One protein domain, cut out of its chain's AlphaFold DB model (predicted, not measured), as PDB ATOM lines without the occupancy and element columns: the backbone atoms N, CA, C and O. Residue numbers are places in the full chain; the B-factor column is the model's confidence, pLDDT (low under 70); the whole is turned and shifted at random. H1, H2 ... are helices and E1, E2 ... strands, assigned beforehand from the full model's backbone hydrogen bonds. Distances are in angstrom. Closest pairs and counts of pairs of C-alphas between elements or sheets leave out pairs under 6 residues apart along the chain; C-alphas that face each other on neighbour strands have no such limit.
ATOM      1  N   LEU A   5      50.063 -10.386  46.353       87.19
ATOM      2  CA  LEU A   5      48.726 -10.950  46.418       87.19
ATOM      3  C   LEU A   5      47.715  -9.813  46.290       87.19
ATOM      4  O   LEU A   5      47.613  -8.980  47.184       87.19
ATOM      5  N   LEU A   6      46.986  -9.782  45.176       86.81
ATOM      6  CA  LEU A   6      45.913  -8.821  44.937       86.81
ATOM      7  C   LEU A   6      44.561  -9.504  45.150       86.81
ATOM      8  O   LEU A   6      44.258 -10.503  44.495       86.81
ATOM      9  N   ILE A   7      43.738  -8.948  46.032       90.38
ATOM     10  CA  ILE A   7      42.406  -9.470  46.347       90.38
ATOM     11  C   ILE A   7      41.372  -8.383  46.033       90.38
ATOM     12  O   ILE A   7      41.126  -7.508  46.865       90.38
ATOM     13  N   PRO A   8      40.771  -8.388  44.831       89.56
ATOM     14  CA  PRO A   8      39.635  -7.529  44.548       89.56
ATOM     15  C   PRO A   8      38.364  -8.104  45.182       89.56
ATOM     16  O   PRO A   8      37.911  -9.184  44.810       89.56
ATOM     17  N   VAL A   9      37.779  -7.367  46.123       91.50
ATOM     18  CA  VAL A   9      36.463  -7.626  46.711       91.50
ATOM     19  C   VAL A   9      35.417  -6.873  45.897       91.50
ATOM     20  O   VAL A   9      35.280  -5.656  45.998       91.50
ATOM     21  N   ILE A  10      34.691  -7.606  45.061       90.25
ATOM     22  CA  ILE A  10      33.690  -7.074  44.141       90.25
ATOM     23  C   ILE A  10      32.311  -7.405  44.706       90.25
ATOM     24  O   ILE A  10      31.862  -8.552  44.668       90.25
ATOM     25  N   VAL A  11      31.631  -6.392  45.229       92.12
ATOM     26  CA  VAL A  11      30.254  -6.506  45.705       92.12
ATOM     27  C   VAL A  11      29.309  -6.303  44.526       92.12
ATOM     28  O   VAL A  11      29.337  -5.264  43.869       92.12
ATOM     29  N   LEU A  12      28.462  -7.291  44.258       91.75
ATOM     30  CA  LEU A  12      27.423  -7.251  43.237       91.75
ATOM     31  C   LEU A  12      26.062  -7.208  43.924       91.75
ATOM     32  O   LEU A  12      25.634  -8.195  44.522       91.75
ATOM     33  N   GLN A  13      25.376  -6.070  43.839       92.38
ATOM     34  CA  GLN A  13      24.096  -5.856  44.520       92.38
ATOM     35  C   GLN A  13      22.919  -5.786  43.542       92.38
ATOM     36  O   GLN A  13      22.982  -5.086  42.529       92.38
ATOM     37  N   ASN A  14      21.819  -6.480  43.849       93.31
ATOM     38  CA  ASN A  14      20.561  -6.364  43.095       93.31
ATOM     39  C   ASN A  14      19.596  -5.313  43.686       93.31
ATOM     40  O   ASN A  14      18.492  -5.137  43.177       93.31
ATOM     41  N   HIS A  15      20.009  -4.616  44.745       90.75
ATOM     42  CA  HIS A  15      19.184  -3.681  45.501       90.75
ATOM     43  C   HIS A  15      19.921  -2.373  45.802       90.75
ATOM     44  O   HIS A  15      21.147  -2.327  45.817       90.75
ATOM     45  N   ASN A  16      19.157  -1.341  46.173       88.00
ATOM     46  CA  ASN A  16      19.673  -0.050  46.649       88.00
ATOM     47  C   ASN A  16      19.347   0.210  48.138       88.00
ATOM     48  O   ASN A  16      19.325   1.355  48.573       88.00
ATOM     49  N   ARG A  17      19.029  -0.837  48.914       86.44
ATOM     50  CA  ARG A  17      18.587  -0.710  50.319       86.44
ATOM     51  C   ARG A  17      19.704  -0.314  51.279       86.44
ATOM     52  O   ARG A  17      19.472   0.451  52.205       86.44
ATOM     53  N   TYR A  18      20.882  -0.889  51.080       85.69
ATOM     54  CA  TYR A  18      22.063  -0.673  51.901       85.69
ATOM     55  C   TYR A  18      23.315  -0.924  51.068       85.69
ATOM     56  O   TYR A  18      23.257  -1.619  50.050       85.69
ATOM     57  N   ASN A  19      24.437  -0.385  51.531       85.38
ATOM     58  CA  ASN A  19      25.745  -0.585  50.936       85.38
ATOM     59  C   ASN A  19      26.640  -1.334  51.924       85.38
ATOM     60  O   ASN A  19      26.855  -0.903  53.051       85.38
ATOM     61  N   ILE A  20      27.172  -2.470  51.493       87.12
ATOM     62  CA  ILE A  20      27.997  -3.352  52.327       87.12
ATOM     63  C   ILE A  20      29.369  -2.731  52.621       87.12
ATOM     64  O   ILE A  20      30.001  -3.052  53.624       87.12
ATOM     65  N   MET A  21      29.822  -1.821  51.760       87.12
ATOM     66  CA  MET A  21      31.109  -1.144  51.911       87.12
ATOM     67  C   MET A  21      31.050   0.026  52.906       87.12
ATOM     68  O   MET A  21      32.092   0.547  53.301       87.12
ATOM     69  N   GLU A  22      29.851   0.458  53.313       85.88
ATOM     70  CA  GLU A  22      29.678   1.519  54.307       85.88
ATOM     71  C   GLU A  22      29.884   0.970  55.720       85.88
ATOM     72  O   GLU A  22      29.187   0.060  56.169       85.88
ATOM     73  N   LYS A  23      30.869   1.530  56.428       85.62
ATOM     74  CA  LYS A  23      31.241   1.101  57.782       85.62
ATOM     75  C   LYS A  23      30.124   1.394  58.791       85.62
ATOM     76  O   LYS A  23      29.461   2.423  58.710       85.62
ATOM     77  N   GLY A  24      30.005   0.541  59.811       77.69
ATOM     78  CA  GLY A  24      29.171   0.798  60.999       77.69
ATOM     79  C   GLY A  24      27.904  -0.051  61.108       77.69
ATOM     80  O   GLY A  24      27.149   0.097  62.067       77.69
ATOM     81  N   HIS A  25      27.685  -0.974  60.171       84.31
ATOM     82  CA  HIS A  25      26.555  -1.902  60.203       84.31
ATOM     83  C   HIS A  25      27.002  -3.349  60.428       84.31
ATOM     84  O   HIS A  25      28.095  -3.745  60.031       84.31
ATOM     85  N   ASN A  26      26.125  -4.185  60.988       81.50
ATOM     86  CA  ASN A  26      26.407  -5.615  61.194       81.50
ATOM     87  C   ASN A  26      26.666  -6.379  59.887       81.50
ATOM     88  O   ASN A  26      27.289  -7.435  59.900       81.50
ATOM     89  N   TYR A  27      26.156  -5.848  58.778       83.88
ATOM     90  CA  TYR A  27      26.318  -6.397  57.440       83.88
ATOM     91  C   TYR A  27      27.472  -5.758  56.660       83.88
ATOM     92  O   TYR A  27      27.663  -6.097  55.495       83.88
ATOM     93  N   SER A  28      28.192  -4.810  57.272       88.88
ATOM     94  CA  SER A  28      29.296  -4.102  56.626       88.88
ATOM     95  C   SER A  28      30.570  -4.941  56.601       88.88
ATOM     96  O   SER A  28      30.811  -5.758  57.491       88.88
ATOM     97  N   ILE A  29      31.379  -4.740  55.562       91.50
ATOM     98  CA  ILE A  29      32.686  -5.377  55.410       91.50
ATOM     99  C   ILE A  29      33.777  -4.361  55.744       91.50
ATOM    100  O   ILE A  29      33.848  -3.294  55.133       91.50
ATOM    101  N   ASP A  30      34.677  -4.723  56.657       93.00
ATOM    102  CA  ASP A  30      35.893  -3.950  56.901       93.00
ATOM    103  C   ASP A  30      37.085  -4.532  56.129       93.00
ATOM    104  O   ASP A  30      37.672  -5.548  56.511       93.00
ATOM    105  N   ILE A  31      37.455  -3.861  55.035       92.00
ATOM    106  CA  ILE A  31      38.583  -4.249  54.172       92.00
ATOM    107  C   ILE A  31      39.897  -4.299  54.958       92.00
ATOM    108  O   ILE A  31      40.692  -5.211  54.745       92.00
ATOM    109  N   GLN A  32      40.120  -3.354  55.879       92.38
ATOM    110  CA  GLN A  32      41.371  -3.272  56.640       92.38
ATOM    111  C   GLN A  32      41.497  -4.461  57.593       92.38
ATOM    112  O   GLN A  32      42.541  -5.106  57.650       92.38
ATOM    113  N   ALA A  33      40.405  -4.819  58.270       92.81
ATOM    114  CA  ALA A  33      40.372  -5.996  59.130       92.81
ATOM    115  C   ALA A  33      40.585  -7.299  58.336       92.81
ATOM    116  O   ALA A  33      41.258  -8.212  58.817       92.81
ATOM    117  N   ILE A  34      40.039  -7.397  57.116       94.38
ATOM    118  CA  ILE A  34      40.298  -8.544  56.232       94.38
ATOM    119  C   ILE A  34      41.776  -8.590  55.838       94.38
ATOM    120  O   ILE A  34      42.382  -9.658  55.898       94.38
ATOM    121  N   GLU A  35      42.368  -7.456  55.464       94.19
ATOM    122  CA  GLU A  35      43.779  -7.371  55.081       94.19
ATOM    123  C   GLU A  35      44.701  -7.818  56.218       94.19
ATOM    124  O   GLU A  35      45.606  -8.626  55.997       94.19
ATOM    125  N   GLU A  36      44.432  -7.374  57.447       94.06
ATOM    126  CA  GLU A  36      45.175  -7.787  58.639       94.06
ATOM    127  C   GLU A  36      45.097  -9.297  58.892       94.06
ATOM    128  O   GLU A  36      46.112  -9.916  59.212       94.06
ATOM    129  N   GLU A  37      43.920  -9.912  58.741       94.50
ATOM    130  CA  GLU A  37      43.755 -11.360  58.916       94.50
ATOM    131  C   GLU A  37      44.407 -12.159  57.778       94.50
ATOM    132  O   GLU A  37      45.061 -13.170  58.033       94.50
ATOM    133  N   VAL A  38      44.305 -11.696  56.527       94.44
ATOM    134  CA  VAL A  38      44.959 -12.351  55.382       94.44
ATOM    135  C   VAL A  38      46.475 -12.282  55.509       94.44
ATOM    136  O   VAL A  38      47.155 -13.278  55.262       94.44
ATOM    137  N   LYS A  39      47.021 -11.149  55.958       93.88
ATOM    138  CA  LYS A  39      48.464 -10.967  56.148       93.88
ATOM    139  C   LYS A  39      49.063 -11.961  57.146       93.88
ATOM    140  O   LYS A  39      50.225 -12.322  56.995       93.88
ATOM    141  N   LYS A  40      48.282 -12.451  58.116       93.25
ATOM    142  CA  LYS A  40      48.720 -13.486  59.073       93.25
ATOM    143  C   LYS A  40      48.896 -14.866  58.436       93.25
ATOM    144  O   LYS A  40      49.643 -15.682  58.958       93.25
ATOM    145  N   MET A  41      48.221 -15.141  57.319       92.69
ATOM    146  CA  MET A  41      48.323 -16.417  56.596       92.69
ATOM    147  C   MET A  41      49.443 -16.435  55.552       92.69
ATOM    148  O   MET A  41      49.623 -17.428  54.847       92.69
ATOM    149  N   VAL A  42      50.169 -15.328  55.411       91.31
ATOM    150  CA  VAL A  42      51.157 -15.126  54.360       91.31
ATOM    151  C   VAL A  42      52.528 -14.852  54.987       91.31
ATOM    152  O   VAL A  42      52.645 -14.159  55.991       91.31
ATOM    153  N   HIS A  43      53.586 -15.405  54.390       88.25
ATOM    154  CA  HIS A  43      54.961 -15.243  54.876       88.25
ATOM    155  C   HIS A  43      55.489 -13.809  54.747       88.25
ATOM    156  O   HIS A  43      55.083 -13.051  53.859       88.25
ATOM    157  N   HIS A  44      56.459 -13.449  55.593       80.44
ATOM    158  CA  HIS A  44      57.050 -12.111  55.592       80.44
ATOM    159  C   HIS A  44      57.735 -11.790  54.253       80.44
ATOM    160  O   HIS A  44      58.494 -12.596  53.714       80.44
ATOM    161  N   GLY A  45      57.472 -10.592  53.720       76.88
ATOM    162  CA  GLY A  45      58.001 -10.122  52.432       76.88
ATOM    163  C   GLY A  45      57.050 -10.289  51.241       76.88
ATOM    164  O   GLY A  45      57.375  -9.828  50.146       76.88
ATOM    165  N   GLN A  46      55.880 -10.903  51.438       82.31
ATOM    166  CA  GLN A  46      54.795 -10.871  50.458       82.31
ATOM    167  C   GLN A  46      53.879  -9.675  50.728       82.31
ATOM    168  O   GLN A  46      53.487  -9.409  51.865       82.31
ATOM    169  N   GLU A  47      53.560  -8.936  49.673       86.81
ATOM    170  CA  GLU A  47      52.693  -7.760  49.742       86.81
ATOM    171  C   GLU A  47      51.251  -8.201  49.488       86.81
ATOM    172  O   GLU A  47      50.967  -8.773  48.436       86.81
ATOM    173  N   VAL A  48      50.356  -7.960  50.447       90.25
ATOM    174  CA  VAL A  48      48.916  -8.209  50.304       90.25
ATOM    175  C   VAL A  48      48.245  -6.869  50.048       90.25
ATOM    176  O   VAL A  48      48.462  -5.930  50.803       90.25
ATOM    177  N   VAL A  49      47.457  -6.780  48.981       88.12
ATOM    178  CA  VAL A  49      46.688  -5.586  48.628       88.12
ATOM    179  C   VAL A  49      45.247  -6.005  48.403       88.12
ATOM    180  O   VAL A  49      44.969  -6.846  47.545       88.12
ATOM    181  N   ILE A  50      44.330  -5.423  49.170       89.38
ATOM    182  CA  ILE A  50      42.896  -5.667  49.035       89.38
ATOM    183  C   ILE A  50      42.231  -4.398  48.512       89.38
ATOM    184  O   ILE A  50      42.465  -3.309  49.029       89.38
ATOM    185  N   VAL A  51      41.407  -4.541  47.476       86.12
ATOM    186  CA  VAL A  51      40.669  -3.430  46.859       86.12
ATOM    187  C   VAL A  51      39.196  -3.782  46.881       86.12
ATOM    188  O   VAL A  51      38.834  -4.861  46.429       86.12
ATOM    189  N   GLY A  52      38.346  -2.902  47.399       86.56
ATOM    190  CA  GLY A  52      36.902  -3.123  47.424       86.56
ATOM    191  C   GLY A  52      36.161  -2.215  46.455       86.56
ATOM    192  O   GLY A  52      36.452  -1.025  46.382       86.56
ATOM    193  N   GLY A  53      35.173  -2.761  45.752       86.12
ATOM    194  CA  GLY A  53      34.266  -2.008  44.888       86.12
ATOM    195  C   GLY A  53      32.847  -2.562  44.962       86.12
ATOM    196  O   GLY A  53      32.661  -3.767  45.118       86.12
ATOM    197  N   SER A  54      31.844  -1.688  44.849       88.44
ATOM    198  CA  SER A  54      30.433  -2.082  44.773       88.44
ATOM    199  C   SER A  54      29.847  -1.722  43.414       88.44
ATOM    200  O   SER A  54      30.015  -0.605  42.922       88.44
ATOM    201  N   HIS A  55      29.155  -2.682  42.809       87.88
ATOM    202  CA  HIS A  55      28.561  -2.581  41.488       87.88
ATOM    203  C   HIS A  55      27.127  -3.101  41.526       87.88
ATOM    204  O   HIS A  55      26.810  -4.116  42.145       87.88
ATOM    205  N   ALA A  56      26.236  -2.415  40.818       89.75
ATOM    206  CA  ALA A  56      24.876  -2.897  40.665       89.75
ATOM    207  C   ALA A  56      24.843  -4.054  39.654       89.75
ATOM    208  O   ALA A  56      25.263  -3.889  38.508       89.75
ATOM    209  N   LEU A  57      24.315  -5.209  40.063       89.56
ATOM    210  CA  LEU A  57      24.312  -6.443  39.273       89.56
ATOM    211  C   LEU A  57      23.622  -6.255  37.912       89.56
ATOM    212  O   LEU A  57      24.105  -6.753  36.902       89.56
ATOM    213  N   HIS A  58      22.550  -5.457  37.860       87.38
ATOM    214  CA  HIS A  58      21.806  -5.173  36.627       87.38
ATOM    215  C   HIS A  58      22.611  -4.399  35.568       87.38
ATOM    216  O   HIS A  58      22.247  -4.425  34.398       87.38
ATOM    217  N   ARG A  59      23.697  -3.706  35.947       86.25
ATOM    218  CA  ARG A  59      24.584  -3.026  34.982       86.25
ATOM    219  C   ARG A  59      25.506  -4.001  34.253       86.25
ATOM    220  O   ARG A  59      26.108  -3.637  33.248       86.25
ATOM    221  N   HIS A  60      25.609  -5.228  34.752       85.81
ATOM    222  CA  HIS A  60      26.441  -6.278  34.196       85.81
ATOM    223  C   HIS A  60      25.551  -7.423  33.718       85.81
ATOM    224  O   HIS A  60      25.416  -8.439  34.395       85.81
ATOM    225  N   GLU A  61      24.954  -7.261  32.534       85.38
ATOM    226  CA  GLU A  61      24.002  -8.218  31.949       85.38
ATOM    227  C   GLU A  61      24.524  -9.662  31.993       85.38
ATOM    228  O   GLU A  61      23.850 -10.553  32.502       85.38
ATOM    229  N   LYS A  62      25.768  -9.886  31.553       86.94
ATOM    230  CA  LYS A  62      26.375 -11.224  31.547       86.94
ATOM    231  C   LYS A  62      26.505 -11.830  32.952       86.94
ATOM    232  O   LYS A  62      26.241 -13.014  33.131       86.94
ATOM    233  N   LEU A  63      26.860 -11.021  33.955       87.25
ATOM    234  CA  LEU A  63      26.955 -11.477  35.347       87.25
ATOM    235  C   LEU A  63      25.578 -11.763  35.943       87.25
ATOM    236  O   LEU A  63      25.406 -12.760  36.636       87.25
ATOM    237  N   ALA A  64      24.587 -10.919  35.650       89.56
ATOM    238  CA  ALA A  64      23.211 -11.147  36.073       89.56
ATOM    239  C   ALA A  64      22.655 -12.453  35.474       89.56
ATOM    240  O   ALA A  64      22.040 -13.248  36.187       89.56
ATOM    241  N   ILE A  65      22.938 -12.713  34.192       90.06
ATOM    242  CA  ILE A  65      22.592 -13.972  33.520       90.06
ATOM    243  C   ILE A  65      23.319 -15.154  34.171       90.06
ATOM    244  O   ILE A  65      22.686 -16.179  34.409       90.06
ATOM    245  N   ALA A  66      24.611 -15.026  34.491       91.25
ATOM    246  CA  ALA A  66      25.372 -16.086  35.153       91.25
ATOM    247  C   ALA A  66      24.762 -16.461  36.515       91.25
ATOM    248  O   ALA A  66      24.513 -17.639  36.768       91.25
ATOM    249  N   VAL A  67      24.421 -15.464  37.345       92.00
ATOM    250  CA  VAL A  67      23.729 -15.683  38.628       92.00
ATOM    251  C   VAL A  67      22.387 -16.381  38.407       92.00
ATOM    252  O   VAL A  67      22.103 -17.377  39.067       92.00
ATOM    253  N   SER A  68      21.586 -15.925  37.438       92.62
ATOM    254  CA  SER A  68      20.290 -16.542  37.139       92.62
ATOM    255  C   SER A  68      20.408 -17.983  36.629       92.62
ATOM    256  O   SER A  68      19.565 -18.809  36.970       92.62
ATOM    257  N   LYS A  69      21.422 -18.306  35.816       93.31
ATOM    258  CA  LYS A  69      21.654 -19.665  35.291       93.31
ATOM    259  C   LYS A  69      22.174 -20.635  36.350       93.31
ATOM    260  O   LYS A  69      21.925 -21.836  36.245       93.31
ATOM    261  N   ALA A  70      22.901 -20.119  37.336       94.56
ATOM    262  CA  ALA A  70      23.441 -20.896  38.442       94.56
ATOM    263  C   ALA A  70      22.400 -21.209  39.530       94.56
ATOM    264  O   ALA A  70      22.665 -22.028  40.410       94.56
ATOM    265  N   MET A  71      21.212 -20.594  39.489       94.12
ATOM    266  CA  MET A  71      20.126 -20.941  40.405       94.12
ATOM    267  C   MET A  71      19.597 -22.346  40.107       94.12
ATOM    268  O   MET A  71      19.180 -22.668  38.989       94.12
ATOM    269  N   ARG A  72      19.582 -23.185  41.140       93.56
ATOM    270  CA  ARG A  72      19.087 -24.559  41.111       93.56
ATOM    271  C   ARG A  72      18.034 -24.755  42.194       93.56
ATOM    272  O   ARG A  72      17.890 -23.950  43.110       93.56
ATOM    273  N   GLY A  73      17.261 -25.825  42.064       91.06
ATOM    274  CA  GLY A  73      16.247 -26.204  43.038       91.06
ATOM    275  C   GLY A  73      16.313 -27.695  43.305       91.06
ATOM    276  O   GLY A  73      16.406 -28.484  42.366       91.06
ATOM    277  N   HIS A  74      16.243 -28.080  44.575       88.56
ATOM    278  CA  HIS A  74      16.091 -29.474  44.971       88.56
ATOM    279  C   HIS A  74      14.871 -29.631  45.880       88.56
ATOM    280  O   HIS A  74      14.525 -28.751  46.670       88.56
ATOM    281  N   SER A  75      14.195 -30.768  45.765       87.62
ATOM    282  CA  SER A  75      13.017 -31.077  46.573       87.62
ATOM    283  C   SER A  75      13.443 -31.763  47.868       87.62
ATOM    284  O   SER A  75      13.975 -32.869  47.835       87.62
ATOM    285  N   LEU A  76      13.210 -31.111  49.005       84.06
ATOM    286  CA  LEU A  76      13.371 -31.686  50.340       84.06
ATOM    287  C   LEU A  76      12.035 -32.208  50.860       84.06
ATOM    288  O   LEU A  76      10.977 -31.660  50.553       84.06
ATOM    289  N   GLN A  77      12.082 -33.255  51.675       83.81
ATOM    290  CA  GLN A  77      10.925 -33.743  52.417       83.81
ATOM    291  C   GLN A  77      11.101 -33.365  53.881       83.81
ATOM    292  O   GLN A  77      11.927 -33.947  54.580       83.81
ATOM    293  N   GLU A  78      10.324 -32.392  54.346       80.88
ATOM    294  CA  GLU A  78      10.354 -31.972  55.743       80.88
ATOM    295  C   GLU A  78       9.118 -32.473  56.486       80.88
ATOM    296  O   GLU A  78       7.989 -32.440  55.980       80.88
ATOM    297  N   THR A  89      10.392 -27.409  47.787       87.38
ATOM    298  CA  THR A  89      11.506 -27.118  46.880       87.38
ATOM    299  C   THR A  89      12.333 -25.987  47.471       87.38
ATOM    300  O   THR A  89      11.831 -24.882  47.654       87.38
ATOM    301  N   LYS A  90      13.594 -26.269  47.800       87.75
ATOM    302  CA  LYS A  90      14.559 -25.277  48.280       87.75
ATOM    303  C   LYS A  90      15.402 -24.823  47.097       87.75
ATOM    304  O   LYS A  90      15.922 -25.667  46.360       87.75
ATOM    305  N   THR A  91      15.505 -23.512  46.898       91.62
ATOM    306  CA  THR A  91      16.409 -22.965  45.887       91.62
ATOM    307  C   THR A  91      17.796 -22.770  46.483       91.62
ATOM    308  O   THR A  91      17.946 -22.436  47.660       91.62
ATOM    309  N   TYR A  92      18.821 -23.026  45.681       93.62
ATOM    310  CA  TYR A  92      20.213 -22.826  46.055       93.62
ATOM    311  C   TYR A  92      21.003 -22.309  44.856       93.62
ATOM    312  O   TYR A  92      20.581 -22.439  43.702       93.62
ATOM    313  N   LEU A  93      22.142 -21.693  45.135       94.56
ATOM    314  CA  LEU A  93      23.055 -21.193  44.122       94.56
ATOM    315  C   LEU A  93      24.218 -22.172  43.951       94.56
ATOM    316  O   LEU A  93      24.969 -22.432  44.890       94.56
ATOM    317  N   ASP A  94      24.364 -22.712  42.747       95.25
ATOM    318  CA  ASP A  94      25.458 -23.617  42.408       95.25
ATOM    319  C   ASP A  94      26.728 -22.811  42.098       95.25
ATOM    320  O   ASP A  94      26.814 -22.112  41.083       95.25
ATOM    321  N   GLY A  95      27.711 -22.885  42.995       92.12
ATOM    322  CA  GLY A  95      28.953 -22.124  42.876       92.12
ATOM    323  C   GLY A  95      29.846 -22.578  41.718       92.12
ATOM    324  O   GLY A  95      30.507 -21.740  41.101       92.12
ATOM    325  N   ALA A  96      29.833 -23.870  41.372       91.88
ATOM    326  CA  ALA A  96      30.657 -24.408  40.290       91.88
ATOM    327  C   ALA A  96      30.147 -23.939  38.924       91.88
ATOM    328  O   ALA A  96      30.923 -23.432  38.110       91.88
ATOM    329  N   ILE A  97      28.830 -24.021  38.712       93.19
ATOM    330  CA  ILE A  97      28.183 -23.520  37.492       93.19
ATOM    331  C   ILE A  97      28.311 -21.999  37.404       93.19
ATOM    332  O   ILE A  97      28.560 -21.459  36.326       93.19
ATOM    333  N   LEU A  98      28.177 -21.296  38.534       92.00
ATOM    334  CA  LEU A  98      28.362 -19.850  38.573       92.00
ATOM    335  C   LEU A  98      29.773 -19.450  38.137       92.00
ATOM    336  O   LEU A  98      29.907 -18.563  37.297       92.00
ATOM    337  N   LYS A  99      30.815 -20.113  38.662       88.88
ATOM    338  CA  LYS A  99      32.203 -19.876  38.242       88.88
ATOM    339  C   LYS A  99      32.352 -20.065  36.735       88.88
ATOM    340  O   LYS A  99      32.871 -19.175  36.069       88.88
ATOM    341  N   GLU A 100      31.876 -21.186  36.201       87.75
ATOM    342  CA  GLU A 100      32.005 -21.499  34.777       87.75
ATOM    343  C   GLU A 100      31.301 -20.459  33.887       87.75
ATOM    344  O   GLU A 100      31.869 -19.977  32.904       87.75
ATOM    345  N   GLU A 101      30.077 -20.053  34.237       88.50
ATOM    346  CA  GLU A 101      29.336 -19.041  33.475       88.50
ATOM    347  C   GLU A 101      29.950 -17.638  33.612       88.50
ATOM    348  O   GLU A 101      29.936 -16.860  32.651       88.50
ATOM    349  N   MET A 102      30.535 -17.313  34.770       83.06
ATOM    350  CA  MET A 102      31.294 -16.076  34.959       83.06
ATOM    351  C   MET A 102      32.577 -16.071  34.125       83.06
ATOM    352  O   MET A 102      32.852 -15.058  33.488       83.06
ATOM    353  N   GLU A 103      33.314 -17.185  34.063       79.25
ATOM    354  CA  GLU A 103      34.524 -17.346  33.241       79.25
ATOM    355  C   GLU A 103      34.226 -17.229  31.745       79.25
ATOM    356  O   GLU A 103      34.909 -16.495  31.033       79.25
ATOM    357  N   ARG A 104      33.145 -17.854  31.260       76.38
ATOM    358  CA  ARG A 104      32.681 -17.674  29.870       76.38
ATOM    359  C   ARG A 104      32.281 -16.231  29.560       76.38
ATOM    360  O   ARG A 104      32.307 -15.803  28.411       76.38
ATOM    361  N   SER A 105      31.901 -15.482  30.589       68.88
ATOM    362  CA  SER A 105      31.512 -14.076  30.496       68.88
ATOM    363  C   SER A 105      32.680 -13.105  30.737       68.88
ATOM    364  O   SER A 105      32.474 -11.890  30.657       68.88
ATOM    365  N   ALA A 106      33.885 -13.619  31.035       54.16
ATOM    366  CA  ALA A 106      34.975 -12.909  31.713       54.16
ATOM    367  C   ALA A 106      35.890 -12.033  30.851       54.16
ATOM    368  O   ALA A 106      36.820 -11.453  31.413       54.16
ATOM    369  N   ASP A 107      35.602 -11.811  29.567       48.94
ATOM    370  CA  ASP A 107      36.371 -10.863  28.734       48.94
ATOM    371  C   ASP A 107      36.409  -9.415  29.297       48.94
ATOM    372  O   ASP A 107      37.103  -8.558  28.765       48.94
ATOM    373  N   VAL A 108      35.694  -9.117  30.395       49.00
ATOM    374  CA  VAL A 108      35.539  -7.766  30.970       49.00
ATOM    375  C   VAL A 108      35.905  -7.666  32.470       49.00
ATOM    376  O   VAL A 108      36.010  -6.567  33.011       49.00
ATOM    377  N   LEU A 109      36.112  -8.774  33.192       55.50
ATOM    378  CA  LEU A 109      35.884  -8.764  34.649       55.50
ATOM    379  C   LEU A 109      37.076  -8.369  35.528       55.50
ATOM    380  O   LEU A 109      36.867  -7.700  36.533       55.50
ATOM    381  N   ALA A 110      38.313  -8.736  35.192       50.97
ATOM    382  CA  ALA A 110      39.443  -8.419  36.074       50.97
ATOM    383  C   ALA A 110      40.036  -7.035  35.784       50.97
ATOM    384  O   ALA A 110      40.180  -6.228  36.694       50.97
ATOM    385  N   ALA A 111      40.341  -6.733  34.518       51.66
ATOM    386  CA  ALA A 111      40.933  -5.449  34.143       51.66
ATOM    387  C   ALA A 111      39.899  -4.310  34.160       51.66
ATOM    388  O   ALA A 111      40.185  -3.248  34.704       51.66
ATOM    389  N   GLY A 112      38.687  -4.549  33.640       51.59
ATOM    390  CA  GLY A 112      37.651  -3.519  33.506       51.59
ATOM    391  C   GLY A 112      37.025  -3.091  34.836       51.59
ATOM    392  O   GLY A 112      36.830  -1.902  35.064       51.59
ATOM    393  N   LEU A 113      36.750  -4.028  35.753       54.81
ATOM    394  CA  LEU A 113      36.183  -3.679  37.067       54.81
ATOM    395  C   LEU A 113      37.221  -3.044  38.001       54.81
ATOM    396  O   LEU A 113      36.869  -2.136  38.749       54.81
ATOM    397  N   LEU A 114      38.492  -3.462  37.924       54.38
ATOM    398  CA  LEU A 114      39.586  -2.824  38.668       54.38
ATOM    399  C   LEU A 114      39.959  -1.446  38.114       54.38
ATOM    400  O   LEU A 114      40.349  -0.571  38.879       54.38
ATOM    401  N   GLU A 115      39.828  -1.227  36.805       49.97
ATOM    402  CA  GLU A 115      39.991   0.097  36.193       49.97
ATOM    403  C   GLU A 115      38.894   1.073  36.640       49.97
ATOM    404  O   GLU A 115      39.180   2.248  36.868       49.97
ATOM    405  N   VAL A 116      37.662   0.581  36.826       50.12
ATOM    406  CA  VAL A 116      36.532   1.379  37.328       50.12
ATOM    407  C   VAL A 116      36.645   1.668  38.826       50.12
ATOM    408  O   VAL A 116      36.256   2.756  39.249       50.12
ATOM    409  N   SER A 117      37.149   0.728  39.632       50.94
ATOM    410  CA  SER A 117      37.284   0.929  41.080       50.94
ATOM    411  C   SER A 117      38.527   1.736  41.463       50.94
ATOM    412  O   SER A 117      38.411   2.633  42.292       50.94
ATOM    413  N   ASP A 118      39.686   1.471  40.846       54.03
ATOM    414  CA  ASP A 118      40.931   2.199  41.111       54.03
ATOM    415  C   ASP A 118      41.877   2.229  39.881       54.03
ATOM    416  O   ASP A 118      42.741   1.353  39.701       54.03
ATOM    417  N   PRO A 119      41.818   3.282  39.040       55.19
ATOM    418  CA  PRO A 119      42.589   3.344  37.792       55.19
ATOM    419  C   PRO A 119      44.109   3.379  38.030       55.19
ATOM    420  O   PRO A 119      44.898   2.902  37.209       55.19
ATOM    421  N   SER A 120      44.545   3.893  39.187       57.00
ATOM    422  CA  SER A 120      45.961   3.925  39.571       57.00
ATOM    423  C   SER A 120      46.531   2.529  39.862       57.00
ATOM    424  O   SER A 120      47.703   2.271  39.573       57.00
ATOM    425  N   LEU A 121      45.707   1.611  40.379       58.81
ATOM    426  CA  LEU A 121      46.097   0.244  40.716       58.81
ATOM    427  C   LEU A 121      46.074  -0.652  39.478       58.81
ATOM    428  O   LEU A 121      47.000  -1.442  39.299       58.81
ATOM    429  N   SER A 122      45.110  -0.461  38.574       54.66
ATOM    430  CA  SER A 122      45.075  -1.171  37.287       54.66
ATOM    431  C   SER A 122      46.406  -1.040  36.529       54.66
ATOM    432  O   SER A 122      47.007  -2.044  36.152       54.66
ATOM    433  N   SER A 123      46.961   0.178  36.448       54.38
ATOM    434  CA  SER A 123      48.262   0.429  35.802       54.38
ATOM    435  C   SER A 123      49.474  -0.207  36.506       54.38
ATOM    436  O   SER A 123      50.501  -0.450  35.871       54.38
ATOM    437  N   LYS A 124      49.371  -0.471  37.817       55.12
ATOM    438  CA  LYS A 124      50.421  -1.113  38.623       55.12
ATOM    439  C   LYS A 124      50.344  -2.636  38.575       55.12
ATOM    440  O   LYS A 124      51.380  -3.288  38.687       55.12
ATOM    441  N   PHE A 125      49.142  -3.198  38.462       54.44
ATOM    442  CA  PHE A 125      48.907  -4.640  38.561       54.44
ATOM    443  C   PHE A 125      48.727  -5.326  37.206       54.44
ATOM    444  O   PHE A 125      49.118  -6.487  37.077       54.44
ATOM    445  N   PHE A 126      48.230  -4.619  36.188       54.34
ATOM    446  CA  PHE A 126      48.013  -5.143  34.842       54.34
ATOM    447  C   PHE A 126      48.851  -4.382  33.812       54.34
ATOM    448  O   PHE A 126      49.045  -3.169  33.890       54.34
ATOM    449  N   LEU A 127      49.357  -5.101  32.808       47.62
ATOM    450  CA  LEU A 127      49.966  -4.477  31.636       47.62
ATOM    451  C   LEU A 127      48.869  -3.762  30.836       47.62
ATOM    452  O   LEU A 127      47.945  -4.409  30.350       47.62
ATOM    453  N   ARG A 128      48.996  -2.439  30.674       40.94
ATOM    454  CA  ARG A 128      48.118  -1.616  29.830       40.94
ATOM    455  C   ARG A 128      48.235  -2.072  28.371       40.94
ATOM    456  O   ARG A 128      49.136  -1.638  27.658       40.94
ATOM    457  N   GLN A 129      47.350  -2.958  27.924       37.41
ATOM    458  CA  GLN A 129      47.059  -3.110  26.501       37.41
ATOM    459  C   GLN A 129      46.043  -2.024  26.156       37.41
ATOM    460  O   GLN A 129      44.938  -2.003  26.687       37.41
ATOM    461  N   THR A 177      52.475 -11.415  40.656       73.12
ATOM    462  CA  THR A 177      51.196 -11.046  41.298       73.12
ATOM    463  C   THR A 177      50.166 -12.166  41.128       73.12
ATOM    464  O   THR A 177      49.773 -12.463  40.003       73.12
ATOM    465  N   ARG A 178      49.722 -12.787  42.228       81.00
ATOM    466  CA  ARG A 178      48.560 -13.690  42.255       81.00
ATOM    467  C   ARG A 178      47.313 -12.844  42.506       81.00
ATOM    468  O   ARG A 178      47.289 -12.084  43.470       81.00
ATOM    469  N   VAL A 179      46.305 -12.969  41.650       82.75
ATOM    470  CA  VAL A 179      45.016 -12.280  41.807       82.75
ATOM    471  C   VAL A 179      43.976 -13.300  42.261       82.75
ATOM    472  O   VAL A 179      43.867 -14.351  41.637       82.75
ATOM    473  N   ILE A 180      43.246 -13.009  43.338       87.75
ATOM    474  CA  ILE A 180      42.147 -13.850  43.837       87.75
ATOM    475  C   ILE A 180      40.907 -12.967  44.006       87.75
ATOM    476  O   ILE A 180      40.782 -12.301  45.038       87.75
ATOM    477  N   PRO A 181      40.007 -12.898  43.010       90.19
ATOM    478  CA  PRO A 181      38.751 -12.181  43.160       90.19
ATOM    479  C   PRO A 181      37.843 -12.808  44.218       90.19
ATOM    480  O   PRO A 181      37.678 -14.027  44.294       90.19
ATOM    481  N   VAL A 182      37.218 -11.933  45.002       93.44
ATOM    482  CA  VAL A 182      36.165 -12.256  45.961       93.44
ATOM    483  C   VAL A 182      34.884 -11.594  45.472       93.44
ATOM    484  O   VAL A 182      34.758 -10.373  45.523       93.44
ATOM    485  N   PHE A 183      33.927 -12.388  45.003       93.44
ATOM    486  CA  PHE A 183      32.613 -11.903  44.602       93.44
ATOM    487  C   PHE A 183      31.640 -12.012  45.767       93.44
ATOM    488  O   PHE A 183      31.371 -13.107  46.257       93.44
ATOM    489  N   VAL A 184      31.091 -10.881  46.197       94.75
ATOM    490  CA  VAL A 184      30.052 -10.831  47.230       94.75
ATOM    491  C   VAL A 184      28.724 -10.542  46.548       94.75
ATOM    492  O   VAL A 184      28.495  -9.436  46.063       94.75
ATOM    493  N   LEU A 185      27.846 -11.538  46.490       94.31
ATOM    494  CA  LEU A 185      26.510 -11.406  45.922       94.31
ATOM    495  C   LEU A 185      25.553 -10.905  47.004       94.31
ATOM    496  O   LEU A 185      25.123 -11.680  47.856       94.31
ATOM    497  N   SER A 186      25.223  -9.614  46.959       93.81
ATOM    498  CA  SER A 186      24.214  -9.007  47.828       93.81
ATOM    499  C   SER A 186      22.851  -9.080  47.168       93.81
ATOM    500  O   SER A 186      22.490  -8.237  46.337       93.81
ATOM    501  N   LEU A 187      22.105 -10.122  47.514       91.94
ATOM    502  CA  LEU A 187      20.808 -10.408  46.924       91.94
ATOM    503  C   LEU A 187      19.702 -10.118  47.940       91.94
ATOM    504  O   LEU A 187      19.685 -10.660  49.043       91.94
ATOM    505  N   ALA A 188      18.755  -9.268  47.559       89.44
ATOM    506  CA  ALA A 188      17.511  -9.037  48.279       89.44
ATOM    507  C   ALA A 188      16.320  -9.539  47.452       89.44
ATOM    508  O   ALA A 188      16.359  -9.511  46.222       89.44
ATOM    509  N   ASP A 189      15.274  -9.986  48.149       86.25
ATOM    510  CA  ASP A 189      13.977 -10.407  47.594       86.25
ATOM    511  C   ASP A 189      14.015 -11.544  46.547       86.25
ATOM    512  O   ASP A 189      13.115 -11.638  45.718       86.25
ATOM    513  N   VAL A 190      15.033 -12.417  46.568       84.94
ATOM    514  CA  VAL A 190      15.109 -13.597  45.677       84.94
ATOM    515  C   VAL A 190      14.450 -14.819  46.328       84.94
ATOM    516  O   VAL A 190      13.321 -15.168  46.006       84.94
ATOM    517  N   ASP A 191      15.134 -15.449  47.281       86.94
ATOM    518  CA  ASP A 191      14.593 -16.473  48.178       86.94
ATOM    519  C   ASP A 191      15.152 -16.184  49.572       86.94
ATOM    520  O   ASP A 191      16.325 -15.837  49.732       86.94
ATOM    521  N   ALA A 192      14.299 -16.286  50.589       85.56
ATOM    522  CA  ALA A 192      14.688 -16.000  51.954       85.56
ATOM    523  C   ALA A 192      15.659 -17.037  52.549       85.56
ATOM    524  O   ALA A 192      16.387 -16.724  53.495       85.56
ATOM    525  N   HIS A 193      15.665 -18.250  51.992       88.69
ATOM    526  CA  HIS A 193      16.501 -19.371  52.424       88.69
ATOM    527  C   HIS A 193      17.627 -19.676  51.430       88.69
ATOM    528  O   HIS A 193      18.209 -20.763  51.493       88.69
ATOM    529  N   LEU A 194      17.917 -18.742  50.516       91.94
ATOM    530  CA  LEU A 194      18.936 -18.921  49.492       91.94
ATOM    531  C   LEU A 194      20.304 -19.143  50.143       91.94
ATOM    532  O   LEU A 194      20.824 -18.287  50.857       91.94
ATOM    533  N   MET A 195      20.894 -20.293  49.853       92.56
ATOM    534  CA  MET A 195      22.256 -20.652  50.236       92.56
ATOM    535  C   MET A 195      22.973 -21.215  49.017       92.56
ATOM    536  O   MET A 195      22.361 -21.438  47.972       92.56
ATOM    537  N   MET A 196      24.274 -21.430  49.141       92.31
ATOM    538  CA  MET A 196      25.006 -22.228  48.173       92.31
ATOM    539  C   MET A 196      24.846 -23.717  48.470       92.31
ATOM    540  O   MET A 196      24.147 -24.113  49.411       92.31
ATOM    541  N   GLU A 197      25.452 -24.537  47.618       87.62
ATOM    542  CA  GLU A 197      25.545 -25.981  47.821       87.62
ATOM    543  C   GLU A 197      26.035 -26.319  49.246       87.62
ATOM    544  O   GLU A 197      26.769 -25.548  49.871       87.62
ATOM    545  N   ASP A 198      25.548 -27.439  49.786       84.19
ATOM    546  CA  ASP A 198      25.843 -27.925  51.144       84.19
ATOM    547  C   ASP A 198      25.457 -26.980  52.299       84.19
ATOM    548  O   ASP A 198      26.042 -27.014  53.379       84.19
ATOM    549  N   GLU A 199      24.436 -26.139  52.098       86.75
ATOM    550  CA  GLU A 199      23.944 -25.180  53.105       86.75
ATOM    551  C   GLU A 199      25.015 -24.178  53.582       86.75
ATOM    552  O   GLU A 199      24.951 -23.640  54.694       86.75
ATOM    553  N   SER A 200      25.997 -23.904  52.719       90.31
ATOM    554  CA  SER A 200      27.047 -22.912  52.935       90.31
ATOM    555  C   SER A 200      26.658 -21.539  52.373       90.31
ATOM    556  O   SER A 200      25.844 -21.407  51.462       90.31
ATOM    557  N   LEU A 201      27.279 -20.482  52.896       93.12
ATOM    558  CA  LEU A 201      27.205 -19.119  52.347       93.12
ATOM    559  C   LEU A 201      28.493 -18.711  51.623       93.12
ATOM    560  O   LEU A 201      28.595 -17.592  51.122       93.12
ATOM    561  N   VAL A 202      29.471 -19.616  51.566       94.25
ATOM    562  CA  VAL A 202      30.738 -19.448  50.852       94.25
ATOM    563  C   VAL A 202      30.998 -20.647  49.949       94.25
ATOM    564  O   VAL A 202      30.772 -21.793  50.334       94.25
ATOM    565  N   TRP A 203      31.479 -20.364  48.748       94.38
ATOM    566  CA  TRP A 203      31.942 -21.349  47.792       94.38
ATOM    567  C   TRP A 203      33.307 -20.898  47.298       94.38
ATOM    568  O   TRP A 203      33.533 -19.713  47.022       94.38
ATOM    569  N   THR A 204      34.238 -21.837  47.230       92.88
ATOM    570  CA  THR A 204      35.629 -21.561  46.899       92.88
ATOM    571  C   THR A 204      36.104 -22.430  45.754       92.88
ATOM    572  O   THR A 204      35.721 -23.586  45.600       92.88
ATOM    573  N   SER A 205      37.008 -21.859  44.969       88.31
ATOM    574  CA  SER A 205      37.830 -22.579  44.008       88.31
ATOM    575  C   SER A 205      39.295 -22.180  44.186       88.31
ATOM    576  O   SER A 205      39.621 -21.360  45.039       88.31
ATOM    577  N   ASN A 206      40.195 -22.709  43.363       83.31
ATOM    578  CA  ASN A 206      41.633 -22.420  43.465       83.31
ATOM    579  C   ASN A 206      41.982 -20.939  43.194       83.31
ATOM    580  O   ASN A 206      43.045 -20.446  43.594       83.31
ATOM    581  N   ASP A 207      41.081 -20.248  42.499       81.38
ATOM    582  CA  ASP A 207      41.296 -18.960  41.847       81.38
ATOM    583  C   ASP A 207      40.264 -17.900  42.265       81.38
ATOM    584  O   ASP A 207      40.475 -16.722  42.005       81.38
ATOM    585  N   VAL A 208      39.145 -18.286  42.890       88.19
ATOM    586  CA  VAL A 208      38.009 -17.388  43.162       88.19
ATOM    587  C   VAL A 208      37.299 -17.760  44.458       88.19
ATOM    588  O   VAL A 208      37.210 -18.933  44.825       88.19
ATOM    589  N   VAL A 209      36.764 -16.744  45.132       93.88
ATOM    590  CA  VAL A 209      35.869 -16.891  46.279       93.88
ATOM    591  C   VAL A 209      34.535 -16.243  45.934       93.88
ATOM    592  O   VAL A 209      34.500 -15.101  45.481       93.88
ATOM    593  N   ILE A 210      33.438 -16.952  46.169       95.06
ATOM    594  CA  ILE A 210      32.084 -16.427  46.014       95.06
ATOM    595  C   ILE A 210      31.411 -16.483  47.380       95.06
ATOM    596  O   ILE A 210      31.509 -17.482  48.090       95.06
ATOM    597  N   VAL A 211      30.764 -15.391  47.773       95.62
ATOM    598  CA  VAL A 211      30.078 -15.247  49.057       95.62
ATOM    599  C   VAL A 211      28.673 -14.742  48.811       95.62
ATOM    600  O   VAL A 211      28.469 -13.798  48.048       95.62
ATOM    601  N   LEU A 212      27.709 -15.357  49.484       94.19
ATOM    602  CA  LEU A 212      26.312 -14.965  49.419       94.19
ATOM    603  C   LEU A 212      25.949 -14.141  50.652       94.19
ATOM    604  O   LEU A 212      26.192 -14.549  51.788       94.19
ATOM    605  N   GLN A 213      25.355 -12.978  50.409       92.00
ATOM    606  CA  GLN A 213      24.864 -12.082  51.438       92.00
ATOM    607  C   GLN A 213      23.420 -11.701  51.141       92.00
ATOM    608  O   GLN A 213      23.065 -11.343  50.019       92.00
ATOM    609  N   HIS A 214      22.587 -11.714  52.174       88.44
ATOM    610  CA  HIS A 214      21.233 -11.192  52.092       88.44
ATOM    611  C   HIS A 214      20.793 -10.591  53.426       88.44
ATOM    612  O   HIS A 214      21.424 -10.791  54.465       88.44
ATOM    613  N   GLN A 215      19.676  -9.864  53.396       81.38
ATOM    614  CA  GLN A 215      19.187  -9.080  54.530       81.38
ATOM    615  C   GLN A 215      18.574  -9.921  55.665       81.38
ATOM    616  O   GLN A 215      18.503  -9.441  56.794       81.38
ATOM    617  N   ASN A 216      18.117 -11.151  55.400       82.88
ATOM    618  CA  ASN A 216      17.457 -11.945  56.448       82.88
ATOM    619  C   ASN A 216      18.404 -12.304  57.594       82.88
ATOM    620  O   ASN A 216      19.581 -12.596  57.385       82.88
ATOM    621  N   GLU A 217      17.852 -12.335  58.805       77.44
ATOM    622  CA  GLU A 217      18.643 -12.477  60.025       77.44
ATOM    623  C   GLU A 217      19.236 -13.878  60.204       77.44
ATOM    624  O   GLU A 217      20.401 -13.998  60.581       77.44
ATOM    625  N   LYS A 218      18.446 -14.937  59.978       88.25
ATOM    626  CA  LYS A 218      18.828 -16.327  60.269       88.25
ATOM    627  C   LYS A 218      18.196 -17.290  59.271       88.25
ATOM    628  O   LYS A 218      16.979 -17.274  59.107       88.25
ATOM    629  N   ILE A 219      18.997 -18.178  58.681       89.81
ATOM    630  CA  ILE A 219      18.495 -19.321  57.902       89.81
ATOM    631  C   ILE A 219      18.645 -20.591  58.743       89.81
ATOM    632  O   ILE A 219      19.754 -20.853  59.207       89.81
ATOM    633  N   PRO A 220      17.583 -21.382  58.981       89.06
ATOM    634  CA  PRO A 220      17.711 -22.683  59.632       89.06
ATOM    635  C   PRO A 220      18.523 -23.658  58.770       89.06
ATOM    636  O   PRO A 220      18.243 -23.841  57.587       89.06
ATOM    637  N   LEU A 221      19.510 -24.297  59.392       89.06
ATOM    638  CA  LEU A 221      20.317 -25.357  58.798       89.06
ATOM    639  C   LEU A 221      19.766 -26.731  59.189       89.06
ATOM    640  O   LEU A 221      19.032 -26.874  60.172       89.06
ATOM    641  N   SER A 222      20.168 -27.752  58.440       85.62
ATOM    642  CA  SER A 222      19.878 -29.157  58.743       85.62
ATOM    643  C   SER A 222      20.580 -29.656  60.014       85.62
ATOM    644  O   SER A 222      20.146 -30.635  60.621       85.62
ATOM    645  N   TYR A 223      21.636 -28.968  60.458       85.44
ATOM    646  CA  TYR A 223      22.403 -29.344  61.640       85.44
ATOM    647  C   TYR A 223      21.656 -29.049  62.944       85.44
ATOM    648  O   TYR A 223      21.118 -27.958  63.153       85.44
ATOM    649  N   VAL A 224      21.711 -30.003  63.872       84.94
ATOM    650  CA  VAL A 224      21.189 -29.868  65.235       84.94
ATOM    651  C   VAL A 224      22.357 -29.908  66.208       84.94
ATOM    652  O   VAL A 224      23.239 -30.756  66.101       84.94
ATOM    653  N   SER A 225      22.360 -28.981  67.157       83.25
ATOM    654  CA  SER A 225      23.275 -29.001  68.289       83.25
ATOM    655  C   SER A 225      22.454 -29.164  69.547       83.25
ATOM    656  O   SER A 225      21.642 -28.297  69.861       83.25
ATOM    657  N   GLU A 226      22.695 -30.256  70.264       84.06
ATOM    658  CA  GLU A 226      21.921 -30.633  71.448       84.06
ATOM    659  C   GLU A 226      20.425 -30.748  71.113       84.06
ATOM    660  O   GLU A 226      19.993 -31.777  70.597       84.06
ATOM    661  N   ILE A 227      19.650 -29.693  71.365       84.56
ATOM    662  CA  ILE A 227      18.190 -29.659  71.205       84.56
ATOM    663  C   ILE A 227      17.765 -28.612  70.154       84.56
ATOM    664  O   ILE A 227      16.630 -28.632  69.676       84.56
ATOM    665  N   GLU A 228      18.669 -27.722  69.733       85.00
ATOM    666  CA  GLU A 228      18.350 -26.602  68.843       85.00
ATOM    667  C   GLU A 228      18.933 -26.783  67.438       85.00
ATOM    668  O   GLU A 228      20.082 -27.203  67.250       85.00
ATOM    669  N   ARG A 229      18.144 -26.416  66.421       86.50
ATOM    670  CA  ARG A 229      18.645 -26.304  65.047       86.50
ATOM    671  C   ARG A 229      19.620 -25.140  64.958       86.50
ATOM    672  O   ARG A 229      19.374 -24.058  65.489       86.50
ATOM    673  N   ARG A 230      20.731 -25.354  64.262       89.38
ATOM    674  CA  ARG A 230      21.688 -24.286  63.986       89.38
ATOM    675  C   ARG A 230      21.161 -23.375  62.891       89.38
ATOM    676  O   ARG A 230      20.369 -23.776  62.043       89.38
ATOM    677  N   HIS A 231      21.624 -22.133  62.929       90.25
ATOM    678  CA  HIS A 231      21.247 -21.115  61.968       90.25
ATOM    679  C   HIS A 231      22.491 -20.529  61.306       90.25
ATOM    680  O   HIS A 231      23.468 -20.227  61.991       90.25
ATOM    681  N   ALA A 232      22.437 -20.333  59.992       90.00
ATOM    682  CA  ALA A 232      23.402 -19.513  59.278       90.00
ATOM    683  C   ALA A 232      23.046 -18.031  59.437       90.00
ATOM    684  O   ALA A 232      21.866 -17.676  59.503       90.00
ATOM    685  N   LEU A 233      24.079 -17.186  59.496       90.06
ATOM    686  CA  LEU A 233      23.992 -15.726  59.581       90.06
ATOM    687  C   LEU A 233      24.491 -15.115  58.259       90.06
ATOM    688  O   LEU A 233      25.703 -14.993  58.057       90.06
ATOM    689  N   PRO A 234      23.580 -14.745  57.349       89.62
ATOM    690  CA  PRO A 234      23.914 -14.276  55.999       89.62
ATOM    691  C   PRO A 234      24.370 -12.823  55.970       89.62
ATOM    692  O   PRO A 234      25.081 -12.407  55.061       89.62
ATOM    693  N   SER A 235      24.034 -12.061  57.009       87.81
ATOM    694  CA  SER A 235      24.540 -10.707  57.222       87.81
ATOM    695  C   SER A 235      26.053 -10.672  57.469       87.81
ATOM    696  O   SER A 235      26.695  -9.682  57.144       87.81
ATOM    697  N   GLN A 236      26.660 -11.747  57.979       89.19
ATOM    698  CA  GLN A 236      28.084 -11.785  58.330       89.19
ATOM    699  C   GLN A 236      28.997 -12.121  57.137       89.19
ATOM    700  O   GLN A 236      29.807 -13.049  57.197       89.19
ATOM    701  N   ALA A 237      28.908 -11.350  56.051       91.50
ATOM    702  CA  ALA A 237      29.688 -11.588  54.834       91.50
ATOM    703  C   ALA A 237      31.208 -11.600  55.082       91.50
ATOM    704  O   ALA A 237      31.906 -12.460  54.552       91.50
ATOM    705  N   GLN A 238      31.728 -10.724  55.952       93.31
ATOM    706  CA  GLN A 238      33.162 -10.656  56.275       93.31
ATOM    707  C   GLN A 238      33.733 -11.990  56.776       93.31
ATOM    708  O   GLN A 238      34.845 -12.373  56.416       93.31
ATOM    709  N   ARG A 239      32.970 -12.722  57.591       93.06
ATOM    710  CA  ARG A 239      33.381 -14.039  58.083       93.06
ATOM    711  C   ARG A 239      33.499 -15.036  56.931       93.06
ATOM    712  O   ARG A 239      34.495 -15.745  56.846       93.06
ATOM    713  N   HIS A 240      32.498 -15.079  56.060       93.75
ATOM    714  CA  HIS A 240      32.459 -15.990  54.913       93.75
ATOM    715  C   HIS A 240      33.563 -15.668  53.903       93.75
ATOM    716  O   HIS A 240      34.220 -16.577  53.406       93.75
ATOM    717  N   ILE A 241      33.857 -14.381  53.692       95.25
ATOM    718  CA  ILE A 241      35.008 -13.924  52.899       95.25
ATOM    719  C   ILE A 241      36.310 -14.457  53.490       95.25
ATOM    720  O   ILE A 241      37.122 -15.024  52.765       95.25
ATOM    721  N   LEU A 242      36.502 -14.333  54.806       95.56
ATOM    722  CA  LEU A 242      37.697 -14.850  55.469       95.56
ATOM    723  C   LEU A 242      37.782 -16.376  55.442       95.56
ATOM    724  O   LEU A 242      38.880 -16.894  55.278       95.56
ATOM    725  N   ALA A 243      36.666 -17.100  55.554       94.69
ATOM    726  CA  ALA A 243      36.647 -18.554  55.373       94.69
ATOM    727  C   ALA A 243      37.086 -18.937  53.957       94.69
ATOM    728  O   ALA A 243      37.919 -19.827  53.779       94.69
ATOM    729  N   GLY A 244      36.581 -18.209  52.961       94.75
ATOM    730  CA  GLY A 244      36.952 -18.428  51.576       94.75
ATOM    731  C   GLY A 244      38.429 -18.138  51.318       94.75
ATOM    732  O   GLY A 244      39.158 -18.985  50.810       94.75
ATOM    733  N   LEU A 245      38.910 -16.973  51.752       95.31
ATOM    734  CA  LEU A 245      40.314 -16.583  51.622       95.31
ATOM    735  C   LEU A 245      41.252 -17.502  52.411       95.31
ATOM    736  O   LEU A 245      42.331 -17.819  51.919       95.31
ATOM    737  N   ALA A 246      40.844 -17.983  53.586       94.88
ATOM    738  CA  ALA A 246      41.597 -18.973  54.352       94.88
ATOM    739  C   ALA A 246      41.819 -20.266  53.557       94.88
ATOM    740  O   ALA A 246      42.924 -20.811  53.560       94.88
ATOM    741  N   SER A 247      40.801 -20.710  52.819       93.31
ATOM    742  CA  SER A 247      40.904 -21.868  51.936       93.31
ATOM    743  C   SER A 247      41.806 -21.601  50.726       93.31
ATOM    744  O   SER A 247      42.745 -22.355  50.484       93.31
ATOM    745  N   VAL A 248      41.612 -20.490  50.007       92.12
ATOM    746  CA  VAL A 248      42.321 -20.237  48.734       92.12
ATOM    747  C   VAL A 248      43.762 -19.734  48.919       92.12
ATOM    748  O   VAL A 248      44.667 -20.097  48.155       92.12
ATOM    749  N   VAL A 249      43.995 -18.877  49.917       91.31
ATOM    750  CA  VAL A 249      45.315 -18.295  50.221       91.31
ATOM    751  C   VAL A 249      46.114 -19.227  51.122       91.31
ATOM    752  O   VAL A 249      47.255 -19.548  50.798       91.31
ATOM    753  N   GLY A 250      45.516 -19.662  52.234       89.56
ATOM    754  CA  GLY A 250      46.180 -20.493  53.241       89.56
ATOM    755  C   GLY A 250      46.138 -21.996  52.955       89.56
ATOM    756  O   GLY A 250      46.799 -22.767  53.651       89.56
ATOM    757  N   GLY A 251      45.361 -22.449  51.967       91.88
ATOM    758  CA  GLY A 251      45.139 -23.880  51.746       91.88
ATOM    759  C   GLY A 251      44.449 -24.549  52.938       91.88
ATOM    760  O   GLY A 251      44.692 -25.725  53.202       91.88
ATOM    761  N   LEU A 252      43.683 -23.791  53.730       92.62
ATOM    762  CA  LEU A 252      43.043 -24.304  54.936       92.62
ATOM    763  C   LEU A 252      41.755 -25.053  54.590       92.62
ATOM    764  O   LEU A 252      40.881 -24.536  53.895       92.62
ATOM    765  N   SER A 253      41.628 -26.261  55.129       90.38
ATOM    766  CA  SER A 253      40.353 -26.976  55.206       90.38
ATOM    767  C   SER A 253      39.597 -26.526  56.454       90.38
ATOM    768  O   SER A 253      40.221 -26.108  57.438       90.38
TER     769      SER A 253
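What this domain is: This is residues 5 to 78, 89 to 129 and 177 to 253 of the 466 residues of an uncharacterized protein of Nyssa sinensis (UniProt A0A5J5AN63). A twisted sheet of six strands, E1, E2, E5, E6, E7 and E8, makes the middle of the domain, with H1 and H6 over one face and H3 and H4 over the other. H2 packs on H3, H5 packs on H4, and two small antiparallel sheets, E3 with E4 and E9 with E10, lie apart from the large sheet's strands. The printed part has 192 residues, with six named helices and ten named strands in the order E1 H1 E2 H2 E3 E4 H3 H4 H5 E5 E6 E7 E8 E9 E10 H6, class mixed. The large sheet is branched, its neighbours parallel but for E7 and E8; the whole is compact, radius of gyration of the C-alphas 16.8 A, spans 54 by 38 by 31 A.

How they stand to each other: Start at E1, residues 5 to 13: parallel E2, residues 47 to 56, lies on one side, and parallel E5, residues 177 to 179, and E6, residues 182 to 186, on the other. Within hydrogen-bond range are N 7 and O 49, 2.9 A, N 6 and O 178, 2.9 A, and N 10 and O 182, 2.8 A. E8, residues 209 to 213, is parallel to E6, with N 183 and O 209 at 2.8 A, and forms a hairpin with E7, residues 202 to 204, with N 203 and O 210 at 3.0 A. H6, residues 237 to 250, is over E8 at a height over the sheet of 6.8 A; their closest C-alphas, Val 209 and Gly 244, are 5.6 A apart. On the same face H1, residues 31 to 40, touches H6 at a shallow tilt of 30 degrees, the C-alphas of Ile 34 and Leu 242 closest at 6.9 A. E1, H1 and E2 are a strand-helix-strand unit, two parallel neighbour strands with a helix between, its crossover right-handed. On the opposite face are H3, residues 95 to 104, height 10.4 A, and H4, residues 111 to 117, height 9.2 A. H2, residues 61 to 70, touches H3, the C-alphas of Ala 70 and Leu 98 closest at 5.0 A. H5, residues 119 to 125, only grazes the sheet and forms a helical hairpin with H4, the C-alphas of Glu 115 and Ser 122 closest at 5.4 A. E3, residues 71 to 78, is antiparallel to E4, residues 89 to 93, with N 72 and O 92 at 2.8 A; E9, residues 219 to 225, forms a hairpin with E10, residues 228 to 232, with N 221 and O 230 at 2.8 A. Every O i to N i+4 pair is within hydrogen-bond range in H2, H3, H4 and H6; H1 has 5 of 6, and H5 1 of 3 beside 2 of 4 O i to N i+3 pairs.

Where its parts are: Find C-alpha 5 at (48.726, -10.950, 46.418), where E1 begins its 25.2 A; E2 spans 29.7 A, and H6 runs 18.8 A to C-alpha 250 at (46.180, -20.493, 53.241).

The domain as a whole: The C-alphas of Gln 129 and Ile 227, the two farthest apart, are 59.5 A apart. Residues 79 to 88 and 130 to 176 are not printed, with C-alpha gaps of 10.2 A and 17.3 A. The links E1 to H1 and E6 to E7 are long, and residues 105 to 129 have pLDDT under 70.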